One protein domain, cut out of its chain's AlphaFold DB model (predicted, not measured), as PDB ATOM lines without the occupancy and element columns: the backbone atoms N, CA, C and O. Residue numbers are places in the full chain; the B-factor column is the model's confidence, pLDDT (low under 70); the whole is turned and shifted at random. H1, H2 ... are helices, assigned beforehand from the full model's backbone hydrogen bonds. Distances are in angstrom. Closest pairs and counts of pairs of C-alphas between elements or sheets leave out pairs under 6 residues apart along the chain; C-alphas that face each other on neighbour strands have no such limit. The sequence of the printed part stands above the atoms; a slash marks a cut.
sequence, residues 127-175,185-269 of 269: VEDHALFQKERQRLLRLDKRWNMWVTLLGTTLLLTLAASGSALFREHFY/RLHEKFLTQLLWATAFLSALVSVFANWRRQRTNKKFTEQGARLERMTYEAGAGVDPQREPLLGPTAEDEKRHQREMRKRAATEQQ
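What this domain is: This is residues 127 to 175 and 185 to 269 of the 269 residues of an uncharacterized protein of Besnoitia besnoiti (UniProt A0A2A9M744). Two long helices, H1 and H2, run opposite ways and make a narrow V, meeting where H1 begins and H2 ends and spreading apart toward the cut. The shorter H3 turns away from the meeting end of the V, about perpendicular to H2, and its residues 257 to 267 stick out together with Gln 268 and Gln 269. The printed part has 134 residues with three named helices, H1, H2 and H3 in that order along the chain, and no named strand; the class is all helix. The whole is extended, with a radius of gyration of the C-alphas of 24.6 A, and flat, spanning 74 by 43 by 19 A.

Where its parts are: H2, the longest helix, covers residues 185 to 234, 50 residues, and measures 72.3 A from first to last C-alpha. It begins at C-alpha 185, (-12.026, 35.847, 54.472), and ends at C-alpha 234, (-65.347, -4.707, 27.253). H1 covers residues 131 to 174, 44 residues and 63.5 A, with C-alpha 131 at (-59.280, 3.399, 18.883). H3 covers residues 250 to 267, 18 residues and 25.8 A, and ends at C-alpha 267, (-76.530, 31.161, 25.530).

How they stand to each other: H2 and H1 touch, with residues 220 to 230 of H2 and residues 133 to 143 of H1 alone. Their closest C-alphas are those of Gln 223 and Leu 140, 7.0 A apart. Their lines stand at a shallow tilt of 19 degrees, and they run opposite ways. H2 and H3 are close but not clearly touching: their closest C-alphas are those of Glu 222 and Glu 251, 7.7 A apart. Their lines are about perpendicular, at 90 degrees. H1 and H3 are apart. In H1 and H3 every O i to N i+4 pair is within hydrogen-bond range; in H2 it is 45 of 46.

The domain as a whole: The two farthest C-alphas, those of Arg 185 and Gly 237, are 77.2 A apart. Residues 176 to 184 are not printed, and C-alphas 175 and 185 are 18.0 A apart across this cut, which lies in the link from H1 to H2. Residues 169 to 175, of which 169 to 174 belong to H1, stand free, and so do residues 185 to 190 of H2. The link from H2 to H3, residues 235 to 249, is long and holds no named element. The mean pLDDT of the printed part is 73.0; 39 residues are under 70, among them residues 127 to 130, 161 to 175, 185 to 191 and 240 to 248.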
ATOM      1  N   VAL A 127     -60.848  -5.346  23.584       61.94
ATOM      2  CA  VAL A 127     -60.649  -3.962  24.055       61.94
ATOM      3  C   VAL A 127     -59.428  -3.291  23.422       61.94
ATOM      4  O   VAL A 127     -59.405  -2.078  23.217       61.94
ATOM      5  N   GLU A 128     -58.398  -4.085  23.127       63.34
ATOM      6  CA  GLU A 128     -57.091  -3.607  22.671       63.34
ATOM      7  C   GLU A 128     -57.126  -2.991  21.264       63.34
ATOM      8  O   GLU A 128     -56.326  -2.095  20.959       63.34
ATOM      9  N   ASP A 129     -58.099  -3.393  20.446       69.38
ATOM     10  CA  ASP A 129     -58.260  -2.914  19.072       69.38
ATOM     11  C   ASP A 129     -59.081  -1.619  18.992       69.38
ATOM     12  O   ASP A 129     -59.046  -0.906  17.984       69.38
ATOM     13  N   HIS A 130     -59.775  -1.232  20.071       69.75
ATOM     14  CA  HIS A 130     -60.575  -0.012  20.071       69.75
ATOM     15  C   HIS A 130     -59.703   1.253  20.036       69.75
ATOM     16  O   HIS A 130     -58.858   1.512  20.900       69.75
ATOM     17  N   ALA A 131     -59.993   2.134  19.073       75.75
ATOM     18  CA  ALA A 131     -59.280   3.399  18.883       75.75
ATOM     19  C   ALA A 131     -59.310   4.320  20.122       75.75
ATOM     20  O   ALA A 131     -58.360   5.073  20.361       75.75
ATOM     21  N   LEU A 132     -60.377   4.264  20.934       72.06
ATOM     22  CA  LEU A 132     -60.456   4.996  22.206       72.06
ATOM     23  C   LEU A 132     -59.455   4.458  23.232       72.06
ATOM     24  O   LEU A 132     -58.713   5.247  23.822       72.06
ATOM     25  N   PHE A 133     -59.375   3.136  23.376       72.00
ATOM     26  CA  PHE A 133     -58.450   2.477  24.291       72.00
ATOM     27  C   PHE A 133     -56.994   2.780  23.920       72.00
ATOM     28  O   PHE A 133     -56.207   3.231  24.757       72.00
ATOM     29  N   GLN A 134     -56.638   2.666  22.635       76.81
ATOM     30  CA  GLN A 134     -55.294   3.015  22.162       76.81
ATOM     31  C   GLN A 134     -54.953   4.492  22.401       76.81
ATOM     32  O   GLN A 134     -53.830   4.823  22.795       76.81
ATOM     33  N   LYS A 135     -55.916   5.401  22.214       81.06
ATOM     34  CA  LYS A 135     -55.729   6.836  22.467       81.06
ATOM     35  C   LYS A 135     -55.478   7.131  23.945       81.06
ATOM     36  O   LYS A 135     -54.656   7.996  24.258       81.06
ATOM     37  N   GLU A 136     -56.154   6.433  24.852       73.19
ATOM     38  CA  GLU A 136     -55.944   6.572  26.297       73.19
ATOM     39  C   GLU A 136     -54.628   5.948  26.755       73.19
ATOM     40  O   GLU A 136     -53.848   6.611  27.444       73.19
ATOM     41  N   ARG A 137     -54.293   4.758  26.253       76.00
ATOM     42  CA  ARG A 137     -52.988   4.123  26.470       76.00
ATOM     43  C   ARG A 137     -51.838   5.020  26.003       76.00
ATOM     44  O   ARG A 137     -50.866   5.219  26.730       76.00
ATOM     45  N   GLN A 138     -51.960   5.649  24.833       81.81
ATOM     46  CA  GLN A 138     -50.968   6.614  24.351       81.81
ATOM     47  C   GLN A 138     -50.858   7.856  25.246       81.81
ATOM     48  O   GLN A 138     -49.762   8.399  25.398       81.81
ATOM     49  N   ARG A 139     -51.960   8.341  25.835       79.06
ATOM     50  CA  ARG A 139     -51.918   9.475  26.779       79.06
ATOM     51  C   ARG A 139     -51.159   9.115  28.049       79.06
ATOM     52  O   ARG A 139     -50.323   9.913  28.472       79.06
ATOM     53  N   LEU A 140     -51.395   7.922  28.588       74.94
ATOM     54  CA  LEU A 140     -50.668   7.407  29.745       74.94
ATOM     55  C   LEU A 140     -49.177   7.250  29.449       74.94
ATOM     56  O   LEU A 140     -48.358   7.789  30.185       74.94
ATOM     57  N   LEU A 141     -48.814   6.652  28.311       77.69
ATOM     58  CA  LEU A 141     -47.410   6.540  27.898       77.69
ATOM     59  C   LEU A 141     -46.736   7.905  27.706       77.69
ATOM     60  O   LEU A 141     -45.563   8.076  28.025       77.69
ATOM     61  N   ARG A 142     -47.453   8.912  27.192       83.19
ATOM     62  CA  ARG A 142     -46.917  10.281  27.082       83.19
ATOM     63  C   ARG A 142     -46.718  10.923  28.450       83.19
ATOM     64  O   ARG A 142     -45.769  11.690  28.614       83.19
ATOM     65  N   LEU A 143     -47.606  10.664  29.407       76.62
ATOM     66  CA  LEU A 143     -47.453  11.148  30.776       76.62
ATOM     67  C   LEU A 143     -46.285  10.465  31.477       76.62
ATOM     68  O   LEU A 143     -45.502  11.169  32.107       76.62
ATOM     69  N   ASP A 144     -46.121   9.160  31.288       75.50
ATOM     70  CA  ASP A 144     -44.994   8.393  31.814       75.50
ATOM     71  C   ASP A 144     -43.662   8.862  31.220       75.50
ATOM     72  O   ASP A 144     -42.766   9.272  31.949       75.50
ATOM     73  N   LYS A 145     -43.566   8.996  29.889       83.25
ATOM     74  CA  LYS A 145     -42.377   9.572  29.232       83.25
ATOM     75  C   LYS A 145     -42.038  10.967  29.749       83.25
ATOM     76  O   LYS A 145     -40.870  11.278  29.966       83.25
ATOM     77  N   ARG A 146     -43.047  11.828  29.936       81.88
ATOM     78  CA  ARG A 146     -42.839  13.168  30.502       81.88
ATOM     79  C   ARG A 146     -42.352  13.072  31.939       81.88
ATOM     80  O   ARG A 146     -41.422  13.784  32.290       81.88
ATOM     81  N   TRP A 147     -42.966  12.227  32.759       79.44
ATOM     82  CA  TRP A 147     -42.556  12.025  34.142       79.44
ATOM     83  C   TRP A 147     -41.111  11.533  34.227       79.44
ATOM     84  O   TRP A 147     -40.302  12.188  34.876       79.44
ATOM     85  N   ASN A 148     -40.767  10.488  33.476       73.56
ATOM     86  CA  ASN A 148     -39.414   9.945  33.409       73.56
ATOM     87  C   ASN A 148     -38.408  11.002  32.945       73.56
ATOM     88  O   ASN A 148     -37.401  11.194  33.613       73.56
ATOM     89  N   MET A 149     -38.714  11.792  31.908       84.00
ATOM     90  CA  MET A 149     -37.857  12.911  31.483       84.00
ATOM     91  C   MET A 149     -37.614  13.930  32.609       84.00
ATOM     92  O   MET A 149     -36.489  14.392  32.793       84.00
ATOM     93  N   TRP A 150     -38.648  14.275  33.383       80.38
ATOM     94  CA  TRP A 150     -38.508  15.180  34.527       80.38
ATOM     95  C   TRP A 150     -37.689  14.567  35.663       80.38
ATOM     96  O   TRP A 150     -36.865  15.266  36.247       80.38
ATOM     97  N   VAL A 151     -37.883  13.282  35.958       76.00
ATOM     98  CA  VAL A 151     -37.096  12.557  36.963       76.00
ATOM     99  C   VAL A 151     -35.628  12.497  36.546       76.00
ATOM    100  O   VAL A 151     -34.762  12.788  37.364       76.00
ATOM    101  N   THR A 152     -35.330  12.216  35.275       77.06
ATOM    102  CA  THR A 152     -33.958  12.208  34.753       77.06
ATOM    103  C   THR A 152     -33.321  13.596  34.812       77.06
ATOM    104  O   THR A 152     -32.177  13.720  35.244       77.06
ATOM    105  N   LEU A 153     -34.043  14.661  34.441       78.38
ATOM    106  CA  LEU A 153     -33.545  16.039  34.556       78.38
ATOM    107  C   LEU A 153     -33.235  16.413  36.011       78.38
ATOM    108  O   LEU A 153     -32.163  16.934  36.313       78.38
ATOM    109  N   LEU A 154     -34.140  16.108  36.939       74.25
ATOM    110  CA  LEU A 154     -33.915  16.384  38.358       74.25
ATOM    111  C   LEU A 154     -32.768  15.539  38.931       74.25
ATOM    112  O   LEU A 154     -31.909  16.075  39.622       74.25
ATOM    113  N   GLY A 155     -32.696  14.252  38.593       73.56
ATOM    114  CA  GLY A 155     -31.618  13.368  39.036       73.56
ATOM    115  C   GLY A 155     -30.244  13.792  38.510       73.56
ATOM    116  O   GLY A 155     -29.284  13.845  39.273       73.56
ATOM    117  N   THR A 156     -30.147  14.163  37.231       74.31
ATOM    118  CA  THR A 156     -28.883  14.618  36.622       74.31
ATOM    119  C   THR A 156     -28.425  15.963  37.174       74.31
ATOM    120  O   THR A 156     -27.251  16.105  37.502       74.31
ATOM    121  N   THR A 157     -29.330  16.932  37.348       72.44
ATOM    122  CA  THR A 157     -28.985  18.226  37.970       72.44
ATOM    123  C   THR A 157     -28.518  18.071  39.417       72.44
ATOM    124  O   THR A 157     -27.548  18.719  39.816       72.44
ATOM    125  N   LEU A 158     -29.148  17.177  40.187       73.25
ATOM    126  CA  LEU A 158     -28.748  16.888  41.563       73.25
ATOM    127  C   LEU A 158     -27.378  16.197  41.624       73.25
ATOM    128  O   LEU A 158     -26.536  16.586  42.423       73.25
ATOM    129  N   LEU A 159     -27.109  15.235  40.735       69.12
ATOM    130  CA  LEU A 159     -25.791  14.597  40.633       69.12
ATOM    131  C   LEU A 159     -24.694  15.590  40.229       69.12
ATOM    132  O   LEU A 159     -23.614  15.567  40.811       69.12
ATOM    133  N   LEU A 160     -24.969  16.490  39.277       70.50
ATOM    134  CA  LEU A 160     -24.000  17.503  38.844       70.50
ATOM    135  C   LEU A 160     -23.664  18.486  39.972       70.50
ATOM    136  O   LEU A 160     -22.503  18.841  40.165       70.50
ATOM    137  N   THR A 161     -24.677  18.913  40.729       69.56
ATOM    138  CA  THR A 161     -24.478  19.808  41.879       69.56
ATOM    139  C   THR A 161     -23.736  19.117  43.017       69.56
ATOM    140  O   THR A 161     -22.859  19.737  43.617       69.56
ATOM    141  N   LEU A 162     -24.010  17.833  43.271       69.81
ATOM    142  CA  LEU A 162     -23.280  17.044  44.267       69.81
ATOM    143  C   LEU A 162     -21.815  16.804  43.861       69.81
ATOM    144  O   LEU A 162     -20.919  16.876  44.696       69.81
ATOM    145  N   ALA A 163     -21.557  16.547  42.576       69.12
ATOM    146  CA  ALA A 163     -20.202  16.383  42.052       69.12
ATOM    147  C   ALA A 163     -19.397  17.690  42.150       69.12
ATOM    148  O   ALA A 163     -18.240  17.680  42.577       69.12
ATOM    149  N   ALA A 164     -20.021  18.828  41.826       63.22
ATOM    150  CA  ALA A 164     -19.398  20.141  41.960       63.22
ATOM    151  C   ALA A 164     -19.073  20.480  43.428       63.22
ATOM    152  O   ALA A 164     -17.956  20.910  43.716       63.22
ATOM    153  N   SER A 165     -19.990  20.225  44.369       63.09
ATOM    154  CA  SER A 165     -19.757  20.502  45.796       63.09
ATOM    155  C   SER A 165     -18.745  19.546  46.440       63.09
ATOM    156  O   SER A 165     -17.911  19.984  47.232       63.09
ATOM    157  N   GLY A 166     -18.746  18.267  46.053       62.41
ATOM    158  CA  GLY A 166     -17.760  17.287  46.516       62.41
ATOM    159  C   GLY A 166     -16.331  17.634  46.091       62.41
ATOM    160  O   GLY A 166     -15.405  17.487  46.885       62.41
ATOM    161  N   SER A 167     -16.151  18.162  44.875       60.09
ATOM    162  CA  SER A 167     -14.830  18.558  44.363       60.09
ATOM    163  C   SER A 167     -14.217  19.766  45.090       60.09
ATOM    164  O   SER A 167     -12.999  19.816  45.264       60.09
ATOM    165  N   ALA A 168     -15.040  20.703  45.577       58.66
ATOM    166  CA  ALA A 168     -14.576  21.855  46.352       58.66
ATOM    167  C   ALA A 168     -14.031  21.431  47.728       58.66
ATOM    168  O   ALA A 168     -12.937  21.840  48.112       58.66
ATOM    169  N   LEU A 169     -14.743  20.531  48.412       57.41
ATOM    170  CA  LEU A 169     -14.334  20.003  49.718       57.41
ATOM    171  C   LEU A 169     -13.126  19.058  49.615       57.41
ATOM    172  O   LEU A 169     -12.264  19.051  50.491       57.41
ATOM    173  N   PHE A 170     -13.018  18.283  48.529       58.75
ATOM    174  CA  PHE A 170     -11.841  17.441  48.281       58.75
ATOM    175  C   PHE A 170     -10.568  18.268  48.066       58.75
ATOM    176  O   PHE A 170      -9.481  17.837  48.448       58.75
ATOM    177  N   ARG A 171     -10.683  19.467  47.484       57.41
ATOM    178  CA  ARG A 171      -9.535  20.348  47.251       57.41
ATOM    179  C   ARG A 171      -8.996  20.947  48.554       57.41
ATOM    180  O   ARG A 171      -7.783  20.963  48.733       57.41
ATOM    181  N   GLU A 172      -9.869  21.337  49.482       55.03
ATOM    182  CA  GLU A 172      -9.476  21.778  50.832       55.03
ATOM    183  C   GLU A 172      -8.812  20.660  51.648       55.03
ATOM    184  O   GLU A 172      -7.866  20.913  52.390       55.03
ATOM    185  N   HIS A 173      -9.275  19.415  51.507       55.59
ATOM    186  CA  HIS A 173      -8.807  18.327  52.367       55.59
ATOM    187  C   HIS A 173      -7.452  17.724  51.954       55.59
ATOM    188  O   HIS A 173      -6.780  17.134  52.802       55.59
ATOM    189  N   PHE A 174      -7.054  17.859  50.681       55.44
ATOM    190  CA  PHE A 174      -5.825  17.264  50.129       55.44
ATOM    191  C   PHE A 174      -4.721  18.273  49.767       55.44
ATOM    192  O   PHE A 174      -3.562  17.875  49.702       55.44
ATOM    193  N   TYR A 175      -5.035  19.560  49.574       56.25
ATOM    194  CA  TYR A 175      -4.043  20.614  49.292       56.25
ATOM    195  C   TYR A 175      -3.808  21.529  50.501       56.25
ATOM    196  O   TYR A 175      -3.685  22.745  50.357       56.25
ATOM    197  N   ARG A 185     -10.874  35.339  53.692       58.28
ATOM    198  CA  ARG A 185     -12.026  35.847  54.472       58.28
ATOM    199  C   ARG A 185     -13.193  36.287  53.588       58.28
ATOM    200  O   ARG A 185     -14.336  36.335  54.045       58.28
ATOM    201  N   LEU A 186     -12.908  36.654  52.338       59.41
ATOM    202  CA  LEU A 186     -13.935  36.879  51.323       59.41
ATOM    203  C   LEU A 186     -14.426  35.534  50.774       59.41
ATOM    204  O   LEU A 186     -15.634  35.345  50.663       59.41
ATOM    205  N   HIS A 187     -13.523  34.583  50.518       61.41
ATOM    206  CA  HIS A 187     -13.865  33.241  50.038       61.41
ATOM    207  C   HIS A 187     -14.733  32.432  51.013       61.41
ATOM    208  O   HIS A 187     -15.720  31.862  50.567       61.41
ATOM    209  N   GLU A 188     -14.481  32.443  52.325       62.69
ATOM    210  CA  GLU A 188     -15.335  31.769  53.320       62.69
ATOM    211  C   GLU A 188     -16.765  32.327  53.327       62.69
ATOM    212  O   GLU A 188     -17.745  31.580  53.411       62.69
ATOM    213  N   LYS A 189     -16.918  33.650  53.195       66.00
ATOM    214  CA  LYS A 189     -18.241  34.289  53.101       66.00
ATOM    215  C   LYS A 189     -18.945  33.918  51.798       66.00
ATOM    216  O   LYS A 189     -20.144  33.653  51.820       66.00
ATOM    217  N   PHE A 190     -18.214  33.838  50.688       69.06
ATOM    218  CA  PHE A 190     -18.758  33.370  49.414       69.06
ATOM    219  C   PHE A 190     -19.125  31.879  49.446       69.06
ATOM    220  O   PHE A 190     -20.197  31.512  48.970       69.06
ATOM    221  N   LEU A 191     -18.295  31.026  50.048       68.38
ATOM    222  CA  LEU A 191     -18.520  29.582  50.168       68.38
ATOM    223  C   LEU A 191     -19.709  29.271  51.073       68.38
ATOM    224  O   LEU A 191     -20.564  28.470  50.704       68.38
ATOM    225  N   THR A 192     -19.817  29.942  52.221       71.50
ATOM    226  CA  THR A 192     -20.985  29.804  53.099       71.50
ATOM    227  C   THR A 192     -22.253  30.291  52.403       71.50
ATOM    228  O   THR A 192     -23.253  29.577  52.415       71.50
ATOM    229  N   GLN A 193     -22.225  31.438  51.715       74.12
ATOM    230  CA  GLN A 193     -23.363  31.912  50.917       74.12
ATOM    231  C   GLN A 193     -23.747  30.941  49.790       74.12
ATOM    232  O   GLN A 193     -24.934  30.711  49.575       74.12
ATOM    233  N   LEU A 194     -22.774  30.323  49.112       71.00
ATOM    234  CA  LEU A 194     -23.006  29.286  48.100       71.00
ATOM    235  C   LEU A 194     -23.604  28.010  48.705       71.00
ATOM    236  O   LEU A 194     -24.513  27.422  48.120       71.00
ATOM    237  N   LEU A 195     -23.153  27.596  49.889       73.69
ATOM    238  CA  LEU A 195     -23.725  26.475  50.641       73.69
ATOM    239  C   LEU A 195     -25.181  26.742  51.032       73.69
ATOM    240  O   LEU A 195     -26.047  25.899  50.807       73.69
ATOM    241  N   TRP A 196     -25.483  27.938  51.542       73.69
ATOM    242  CA  TRP A 196     -26.856  28.330  51.856       73.69
ATOM    243  C   TRP A 196     -27.720  28.427  50.597       73.69
ATOM    244  O   TRP A 196     -28.843  27.930  50.592       73.69
ATOM    245  N   ALA A 197     -27.198  28.996  49.508       74.69
ATOM    246  CA  ALA A 197     -27.911  29.098  48.239       74.69
ATOM    247  C   ALA A 197     -28.208  27.719  47.630       74.69
ATOM    248  O   ALA A 197     -29.326  27.478  47.180       74.69
ATOM    249  N   THR A 198     -27.246  26.792  47.654       72.88
ATOM    250  CA  THR A 198     -27.431  25.420  47.145       72.88
ATOM    251  C   THR A 198     -28.388  24.608  48.015       72.88
ATOM    252  O   THR A 198     -29.245  23.914  47.470       72.88
ATOM    253  N   ALA A 199     -28.321  24.746  49.343       74.62
ATOM    254  CA  ALA A 199     -29.283  24.138  50.266       74.62
ATOM    255  C   ALA A 199     -30.704  24.694  50.074       74.62
ATOM    256  O   ALA A 199     -31.684  23.949  50.091       74.62
ATOM    257  N   PHE A 200     -30.835  26.000  49.834       80.56
ATOM    258  CA  PHE A 200     -32.129  26.618  49.554       80.56
ATOM    259  C   PHE A 200     -32.691  26.159  48.202       80.56
ATOM    260  O   PHE A 200     -33.877  25.846  48.086       80.56
ATOM    261  N   LEU A 201     -31.832  26.048  47.184       76.38
ATOM    262  CA  LEU A 201     -32.214  25.551  45.864       76.38
ATOM    263  C   LEU A 201     -32.649  24.079  45.923       76.38
ATOM    264  O   LEU A 201     -33.667  23.722  45.334       76.38
ATOM    265  N   SER A 202     -31.934  23.230  46.666       72.25
ATOM    266  CA  SER A 202     -32.285  21.813  46.819       72.25
ATOM    267  C   SER A 202     -33.589  21.622  47.601       72.25
ATOM    268  O   SER A 202     -34.413  20.781  47.224       72.25
ATOM    269  N   ALA A 203     -33.840  22.448  48.622       76.94
ATOM    270  CA  ALA A 203     -35.110  22.474  49.342       76.94
ATOM    271  C   ALA A 203     -36.276  22.876  48.420       76.94
ATOM    272  O   ALA A 203     -37.297  22.186  48.379       76.94
ATOM    273  N   LEU A 204     -36.113  23.935  47.617       79.75
ATOM    274  CA  LEU A 204     -37.125  24.371  46.647       79.75
ATOM    275  C   LEU A 204     -37.412  23.302  45.587       79.75
ATOM    276  O   LEU A 204     -38.576  23.021  45.289       79.75
ATOM    277  N   VAL A 205     -36.368  22.667  45.051       77.19
ATOM    278  CA  VAL A 205     -36.503  21.565  44.090       77.19
ATOM    279  C   VAL A 205     -37.250  20.388  44.716       77.19
ATOM    280  O   VAL A 205     -38.146  19.834  44.080       77.19
ATOM    281  N   SER A 206     -36.956  20.045  45.971       76.00
ATOM    282  CA  SER A 206     -37.621  18.950  46.687       76.00
ATOM    283  C   SER A 206     -39.108  19.227  46.914       76.00
ATOM    284  O   SER A 206     -39.949  18.369  46.637       76.00
ATOM    285  N   VAL A 207     -39.462  20.443  47.344       80.75
ATOM    286  CA  VAL A 207     -40.865  20.857  47.524       80.75
ATOM    287  C   VAL A 207     -41.613  20.832  46.191       80.75
ATOM    288  O   VAL A 207     -42.716  20.285  46.105       80.75
ATOM    289  N   PHE A 208     -41.003  21.360  45.128       78.81
ATOM    290  CA  PHE A 208     -41.609  21.367  43.800       78.81
ATOM    291  C   PHE A 208     -41.780  19.952  43.235       78.81
ATOM    292  O   PHE A 208     -42.840  19.627  42.692       78.81
ATOM    293  N   ALA A 209     -40.777  19.087  43.401       73.69
ATOM    294  CA  ALA A 209     -40.840  17.687  42.999       73.69
ATOM    295  C   ALA A 209     -41.967  16.952  43.733       73.69
ATOM    296  O   ALA A 209     -42.750  16.245  43.096       73.69
ATOM    297  N   ASN A 210     -42.113  17.171  45.042       75.62
ATOM    298  CA  ASN A 210     -43.138  16.510  45.844       75.62
ATOM    299  C   ASN A 210     -44.555  16.993  45.479       75.62
ATOM    300  O   ASN A 210     -45.454  16.187  45.233       75.62
ATOM    301  N   TRP A 211     -44.745  18.307  45.327       79.25
ATOM    302  CA  TRP A 211     -46.011  18.885  44.860       79.25
ATOM    303  C   TRP A 211     -46.405  18.374  43.470       79.25
ATOM    304  O   TRP A 211     -47.562  18.025  43.208       79.25
ATOM    305  N   ARG A 212     -45.427  18.285  42.565       75.81
ATOM    306  CA  ARG A 212     -45.646  17.770  41.218       75.81
ATOM    307  C   ARG A 212     -45.982  16.284  41.236       75.81
ATOM    308  O   ARG A 212     -46.926  15.911  40.548       75.81
ATOM    309  N   ARG A 213     -45.292  15.483  42.055       73.75
ATOM    310  CA  ARG A 213     -45.557  14.048  42.249       73.75
ATOM    311  C   ARG A 213     -46.985  13.802  42.717       73.75
ATOM    312  O   ARG A 213     -47.678  12.959  42.161       73.75
ATOM    313  N   GLN A 214     -47.472  14.587  43.677       74.44
ATOM    314  CA  GLN A 214     -48.862  14.489  44.127       74.44
ATOM    315  C   GLN A 214     -49.859  14.790  43.001       74.44
ATOM    316  O   GLN A 214     -50.873  14.106  42.865       74.44
ATOM    317  N   ARG A 215     -49.581  15.797  42.160       77.75
ATOM    318  CA  ARG A 215     -50.448  16.132  41.018       77.75
ATOM    319  C   ARG A 215     -50.386  15.108  39.890       77.75
ATOM    320  O   ARG A 215     -51.412  14.862  39.260       77.75
ATOM    321  N   THR A 216     -49.217  14.550  39.593       73.12
ATOM    322  CA  THR A 216     -49.067  13.541  38.540       73.12
ATOM    323  C   THR A 216     -49.647  12.209  38.976       73.12
ATOM    324  O   THR A 216     -50.378  11.624  38.188       73.12
ATOM    325  N   ASN A 217     -49.435  11.787  40.227       72.31
ATOM    326  CA  ASN A 217     -50.024  10.560  40.765       72.31
ATOM    327  C   ASN A 217     -51.546  10.572  40.647       72.31
ATOM    328  O   ASN A 217     -52.097   9.605  40.146       72.31
ATOM    329  N   LYS A 218     -52.212  11.685  40.992       77.25
ATOM    330  CA  LYS A 218     -53.669  11.812  40.811       77.25
ATOM    331  C   LYS A 218     -54.098  11.565  39.362       77.25
ATOM    332  O   LYS A 218     -55.021  10.801  39.121       77.25
ATOM    333  N   LYS A 219     -53.380  12.144  38.396       74.94
ATOM    334  CA  LYS A 219     -53.669  11.941  36.966       74.94
ATOM    335  C   LYS A 219     -53.386  10.513  36.504       74.94
ATOM    336  O   LYS A 219     -54.139   9.990  35.693       74.94
ATOM    337  N   PHE A 220     -52.318   9.892  37.003       71.50
ATOM    338  CA  PHE A 220     -52.000   8.496  36.705       71.50
ATOM    339  C   PHE A 220     -53.059   7.553  37.269       71.50
ATOM    340  O   PHE A 220     -53.518   6.680  36.544       71.50
ATOM    341  N   THR A 221     -53.493   7.756  38.514       74.50
ATOM    342  CA  THR A 221     -54.544   6.938  39.129       74.50
ATOM    343  C   THR A 221     -55.888   7.136  38.440       74.50
ATOM    344  O   THR A 221     -56.589   6.165  38.197       74.50
ATOM    345  N   GLU A 222     -56.237   8.374  38.071       77.75
ATOM    346  CA  GLU A 222     -57.484   8.677  37.353       77.75
ATOM    347  C   GLU A 222     -57.512   8.006  35.971       77.75
ATOM    348  O   GLU A 222     -58.489   7.353  35.614       77.75
ATOM    349  N   GLN A 223     -56.423   8.109  35.205       73.94
ATOM    350  CA  GLN A 223     -56.338   7.496  33.879       73.94
ATOM    351  C   GLN A 223     -56.167   5.974  33.924       73.94
ATOM    352  O   GLN A 223     -56.714   5.282  33.072       73.94
ATOM    353  N   GLY A 224     -55.439   5.452  34.913       72.94
ATOM    354  CA  GLY A 224     -55.320   4.014  35.156       72.94
ATOM    355  C   GLY A 224     -56.674   3.397  35.494       72.94
ATOM    356  O   GLY A 224     -57.087   2.448  34.839       72.94
ATOM    357  N   ALA A 225     -57.426   4.018  36.410       75.56
ATOM    358  CA  ALA A 225     -58.777   3.580  36.754       75.56
ATOM    359  C   ALA A 225     -59.728   3.610  35.546       75.56
ATOM    360  O   ALA A 225     -60.605   2.760  35.423       75.56
ATOM    361  N   ARG A 226     -59.559   4.577  34.636       76.25
ATOM    362  CA  ARG A 226     -60.347   4.665  33.401       76.25
ATOM    363  C   ARG A 226     -60.028   3.529  32.424       76.25
ATOM    364  O   ARG A 226     -60.957   2.912  31.914       76.25
ATOM    365  N   LEU A 227     -58.747   3.214  32.214       77.19
ATOM    366  CA  LEU A 227     -58.353   2.059  31.403       77.19
ATOM    367  C   LEU A 227     -58.845   0.747  32.012       77.19
ATOM    368  O   LEU A 227     -59.387  -0.081  31.287       77.19
ATOM    369  N   GLU A 228     -58.691   0.571  33.326       76.44
ATOM    370  CA  GLU A 228     -59.191  -0.615  34.021       76.44
ATOM    371  C   GLU A 228     -60.695  -0.772  33.792       76.44
ATOM    372  O   GLU A 228     -61.140  -1.839  33.372       76.44
ATOM    373  N   ARG A 229     -61.483   0.300  33.950       76.75
ATOM    374  CA  ARG A 229     -62.920   0.275  33.637       76.75
ATOM    375  C   ARG A 229     -63.196  -0.153  32.201       76.75
ATOM    376  O   ARG A 229     -63.995  -1.059  32.021       76.75
ATOM    377  N   MET A 230     -62.511   0.419  31.210       75.75
ATOM    378  CA  MET A 230     -62.689   0.011  29.810       75.75
ATOM    379  C   MET A 230     -62.380  -1.472  29.598       75.75
ATOM    380  O   MET A 230     -63.096  -2.139  28.860       75.75
ATOM    381  N   THR A 231     -61.351  -2.007  30.265       77.56
ATOM    382  CA  THR A 231     -61.050  -3.445  30.190       77.56
ATOM    383  C   THR A 231     -62.119  -4.310  30.854       77.56
ATOM    384  O   THR A 231     -62.460  -5.361  30.317       77.56
ATOM    385  N   TYR A 232     -62.686  -3.864  31.979       75.31
ATOM    386  CA  TYR A 232     -63.775  -4.571  32.656       75.31
ATOM    387  C   TYR A 232     -65.088  -4.511  31.865       75.31
ATOM    388  O   TYR A 232     -65.782  -5.519  31.775       75.31
ATOM    389  N   GLU A 233     -65.426  -3.360  31.281       74.81
ATOM    390  CA  GLU A 233     -66.648  -3.156  30.490       74.81
ATOM    391  C   GLU A 233     -66.606  -3.930  29.172       74.81
ATOM    392  O   GLU A 233     -67.571  -4.602  28.823       74.81
ATOM    393  N   ALA A 234     -65.472  -3.932  28.479       72.75
ATOM    394  CA  ALA A 234     -65.347  -4.707  27.253       72.75
ATOM    395  C   ALA A 234     -65.240  -6.223  27.515       72.75
ATOM    396  O   ALA A 234     -65.726  -7.019  26.715       72.75
ATOM    397  N   GLY A 235     -64.722  -6.637  28.681       68.44
ATOM    398  CA  GLY A 235     -64.862  -8.015  29.172       68.44
ATOM    399  C   GLY A 235     -66.310  -8.418  29.494       68.44
ATOM    400  O   GLY A 235     -66.605  -9.604  29.574       68.44
ATOM    401  N   ALA A 236     -67.205  -7.442  29.649       70.19
ATOM    402  CA  ALA A 236     -68.651  -7.604  29.777       70.19
ATOM    403  C   ALA A 236     -69.386  -7.393  28.433       70.19
ATOM    404  O   ALA A 236     -70.575  -7.095  28.436       70.19
ATOM    405  N   GLY A 237     -68.695  -7.444  27.290       65.44
ATOM    406  CA  GLY A 237     -69.316  -7.259  25.969       65.44
ATOM    407  C   GLY A 237     -69.795  -5.826  25.680       65.44
ATOM    408  O   GLY A 237     -70.433  -5.572  24.657       65.44
ATOM    409  N   VAL A 238     -69.490  -4.857  26.552       70.00
ATOM    410  CA  VAL A 238     -69.887  -3.456  26.378       70.00
ATOM    411  C   VAL A 238     -68.828  -2.726  25.562       70.00
ATOM    412  O   VAL A 238     -67.670  -2.623  25.963       70.00
ATOM    413  N   ASP A 239     -69.236  -2.172  24.422       71.88
ATOM    414  CA  ASP A 239     -68.358  -1.339  23.601       71.88
ATOM    415  C   ASP A 239     -67.950  -0.070  24.385       71.88
ATOM    416  O   ASP A 239     -68.833   0.695  24.792       71.88
ATOM    417  N   PRO A 240     -66.644   0.217  24.561       62.78
ATOM    418  CA  PRO A 240     -66.153   1.391  25.292       62.78
ATOM    419  C   PRO A 240     -66.554   2.742  24.669       62.78
ATOM    420  O   PRO A 240     -66.246   3.796  25.230       62.78
ATOM    421  N   GLN A 241     -67.193   2.748  23.491       63.50
ATOM    422  CA  GLN A 241     -67.783   3.945  22.880       63.50
ATOM    423  C   GLN A 241     -69.200   4.274  23.381       63.50
ATOM    424  O   GLN A 241     -69.661   5.401  23.172       63.50
ATOM    425  N   ARG A 242     -69.905   3.316  23.996       64.00
ATOM    426  CA  ARG A 242     -71.268   3.503  24.521       64.00
ATOM    427  C   ARG A 242     -71.241   4.100  25.931       64.00
ATOM    428  O   ARG A 242     -70.177   4.313  26.507       64.00
ATOM    429  N   GLU A 243     -72.416   4.446  26.462       64.31
ATOM    430  CA  GLU A 243     -72.525   4.962  27.831       64.31
ATOM    431  C   GLU A 243     -71.864   3.992  28.826       64.31
ATOM    432  O   GLU A 243     -72.128   2.788  28.759       64.31
ATOM    433  N   PRO A 244     -70.995   4.491  29.727       63.84
ATOM    434  CA  PRO A 244     -70.233   3.641  30.630       63.84
ATOM    435  C   PRO A 244     -71.177   2.917  31.589       63.84
ATOM    436  O   PRO A 244     -71.935   3.550  32.331       63.84
ATOM    437  N   LEU A 245     -71.101   1.585  31.605       62.56
ATOM    438  CA  LEU A 245     -71.954   0.740  32.441       62.56
ATOM    439  C   LEU A 245     -71.631   0.925  33.933       62.56
ATOM    440  O   LEU A 245     -72.496   0.779  34.795       62.56
ATOM    441  N   LEU A 246     -70.386   1.307  34.236       65.94
ATOM    442  CA  LEU A 246     -69.888   1.590  35.584       65.94
ATOM    443  C   LEU A 246     -70.133   3.043  36.035       65.94
ATOM    444  O   LEU A 246     -69.619   3.461  37.080       65.94
ATOM    445  N   GLY A 247     -70.908   3.811  35.263       67.50
ATOM    446  CA  GLY A 247     -71.206   5.217  35.518       67.50
ATOM    447  C   GLY A 247     -70.037   6.165  35.203       67.50
ATOM    448  O   GLY A 247     -68.890   5.735  35.010       67.50
ATOM    449  N   PRO A 248     -70.302   7.483  35.138       67.50
ATOM    450  CA  PRO A 248     -69.293   8.468  34.768       67.50
ATOM    451  C   PRO A 248     -68.147   8.504  35.789       67.50
ATOM    452  O   PRO A 248     -68.336   8.356  36.997       67.50
ATOM    453  N   THR A 249     -66.915   8.683  35.309       71.94
ATOM    454  CA  THR A 249     -65.782   8.935  36.209       71.94
ATOM    455  C   THR A 249     -65.844  10.366  36.751       71.94
ATOM    456  O   THR A 249     -66.429  11.258  36.133       71.94
ATOM    457  N   ALA A 250     -65.151  10.635  37.862       70.12
ATOM    458  CA  ALA A 250     -65.033  11.992  38.402       70.12
ATOM    459  C   ALA A 250     -64.421  12.999  37.397       70.12
ATOM    460  O   ALA A 250     -64.634  14.207  37.520       70.12
ATOM    461  N   GLU A 251     -63.644  12.539  36.406       70.81
ATOM    462  CA  GLU A 251     -63.185  13.391  35.300       70.81
ATOM    463  C   GLU A 251     -64.286  13.653  34.270       70.81
ATOM    464  O   GLU A 251     -64.419  14.792  33.815       70.81
ATOM    465  N   ASP A 252     -65.075  12.639  33.910       72.56
ATOM    466  CA  ASP A 252     -66.164  12.787  32.941       72.56
ATOM    467  C   ASP A 252     -67.257  13.713  33.486       72.56
ATOM    468  O   ASP A 252     -67.716  14.599  32.767       72.56
ATOM    469  N   GLU A 253     -67.570  13.629  34.781       76.62
ATOM    470  CA  GLU A 253     -68.470  14.571  35.457       76.62
ATOM    471  C   GLU A 253     -67.931  16.004  35.425       76.62
ATOM    472  O   GLU A 253     -68.640  16.940  35.049       76.62
ATOM    473  N   LYS A 254     -66.647  16.207  35.757       78.56
ATOM    474  CA  LYS A 254     -66.011  17.534  35.676       78.56
ATOM    475  C   LYS A 254     -66.016  18.074  34.252       78.56
ATOM    476  O   LYS A 254     -66.141  19.284  34.048       78.56
ATOM    477  N   ARG A 255     -65.833  17.205  33.257       78.81
ATOM    478  CA  ARG A 255     -65.859  17.585  31.846       78.81
ATOM    479  C   ARG A 255     -67.269  17.969  31.414       78.81
ATOM    480  O   ARG A 255     -67.424  19.035  30.823       78.81
ATOM    481  N   HIS A 256     -68.270  17.185  31.797       78.62
ATOM    482  CA  HIS A 256     -69.673  17.485  31.554       78.62
ATOM    483  C   HIS A 256     -70.078  18.819  32.202       78.62
ATOM    484  O   HIS A 256     -70.610  19.694  31.527       78.62
ATOM    485  N   GLN A 257     -69.693  19.066  33.459       83.00
ATOM    486  CA  GLN A 257     -69.920  20.356  34.127       83.00
ATOM    487  C   GLN A 257     -69.265  21.531  33.388       83.00
ATOM    488  O   GLN A 257     -69.844  22.613  33.299       83.00
ATOM    489  N   ARG A 258     -68.053  21.351  32.846       87.94
ATOM    490  CA  ARG A 258     -67.386  22.389  32.042       87.94
ATOM    491  C   ARG A 258     -68.100  22.636  30.721       87.94
ATOM    492  O   ARG A 258     -68.172  23.783  30.299       87.94
ATOM    493  N   GLU A 259     -68.592  21.592  30.067       87.88
ATOM    494  CA  GLU A 259     -69.355  21.716  28.824       87.88
ATOM    495  C   GLU A 259     -70.701  22.401  29.071       87.88
ATOM    496  O   GLU A 259     -71.031  23.332  28.343       87.88
ATOM    497  N   MET A 260     -71.403  22.060  30.154       85.75
ATOM    498  CA  MET A 260     -72.630  22.745  30.570       85.75
ATOM    499  C   MET A 260     -72.378  24.223  30.889       85.75
ATOM    500  O   MET A 260     -73.112  25.086  30.420       85.75
ATOM    501  N   ARG A 261     -71.288  24.549  31.598       90.06
ATOM    502  CA  ARG A 261     -70.892  25.948  31.844       90.06
ATOM    503  C   ARG A 261     -70.560  26.703  30.560       90.06
ATOM    504  O   ARG A 261     -70.881  27.878  30.454       90.06
ATOM    505  N   LYS A 262     -69.911  26.046  29.594       91.38
ATOM    506  CA  LYS A 262     -69.615  26.650  28.288       91.38
ATOM    507  C   LYS A 262     -70.888  26.914  27.492       91.38
ATOM    508  O   LYS A 262     -70.996  27.991  26.928       91.38
ATOM    509  N   ARG A 263     -71.835  25.970  27.491       88.56
ATOM    510  CA  ARG A 263     -73.141  26.123  26.836       88.56
ATOM    511  C   ARG A 263     -73.945  27.266  27.452       88.56
ATOM    512  O   ARG A 263     -74.384  28.147  26.726       88.56
ATOM    513  N   ALA A 264     -74.001  27.326  28.781       87.75
ATOM    514  CA  ALA A 264     -74.635  28.431  29.497       87.75
ATOM    515  C   ALA A 264     -73.975  29.791  29.193       87.75
ATOM    516  O   ALA A 264     -74.665  30.795  29.087       87.75
ATOM    517  N   ALA A 265     -72.649  29.832  29.017       87.62
ATOM    518  CA  ALA A 265     -71.943  31.059  28.643       87.62
ATOM    519  C   ALA A 265     -72.209  31.483  27.187       87.62
ATOM    520  O   ALA A 265     -72.263  32.677  26.914       87.62
ATOM    521  N   THR A 266     -72.382  30.532  26.262       87.19
ATOM    522  CA  THR A 266     -72.740  30.828  24.862       87.19
ATOM    523  C   THR A 266     -74.206  31.207  24.676       87.19
ATOM    524  O   THR A 266     -74.510  31.907  23.727       87.19
ATOM    525  N   GLU A 267     -75.107  30.774  25.559       83.19
ATOM    526  CA  GLU A 267     -76.530  31.161  25.530       83.19
ATOM    527  C   GLU A 267     -76.786  32.559  26.124       83.19
ATOM    528  O   GLU A 267     -77.866  33.117  25.947       83.19
ATOM    529  N   GLN A 268     -75.807  33.131  26.834       75.00
ATOM    530  CA  GLN A 268     -75.867  34.485  27.402       75.00
ATOM    531  C   GLN A 268     -75.242  35.566  26.498       75.00
ATOM    532  O   GLN A 268     -75.234  36.735  26.888       75.00
ATOM    533  N   GLN A 269     -74.698  35.190  25.335       65.25
ATOM    534  CA  GLN A 269     -74.136  36.096  24.322       65.25
ATOM    535  C   GLN A 269     -75.076  36.220  23.128       65.25
ATOM    536  O   GLN A 269     -75.174  37.350  22.603       65.25
TER     537      GLN A 269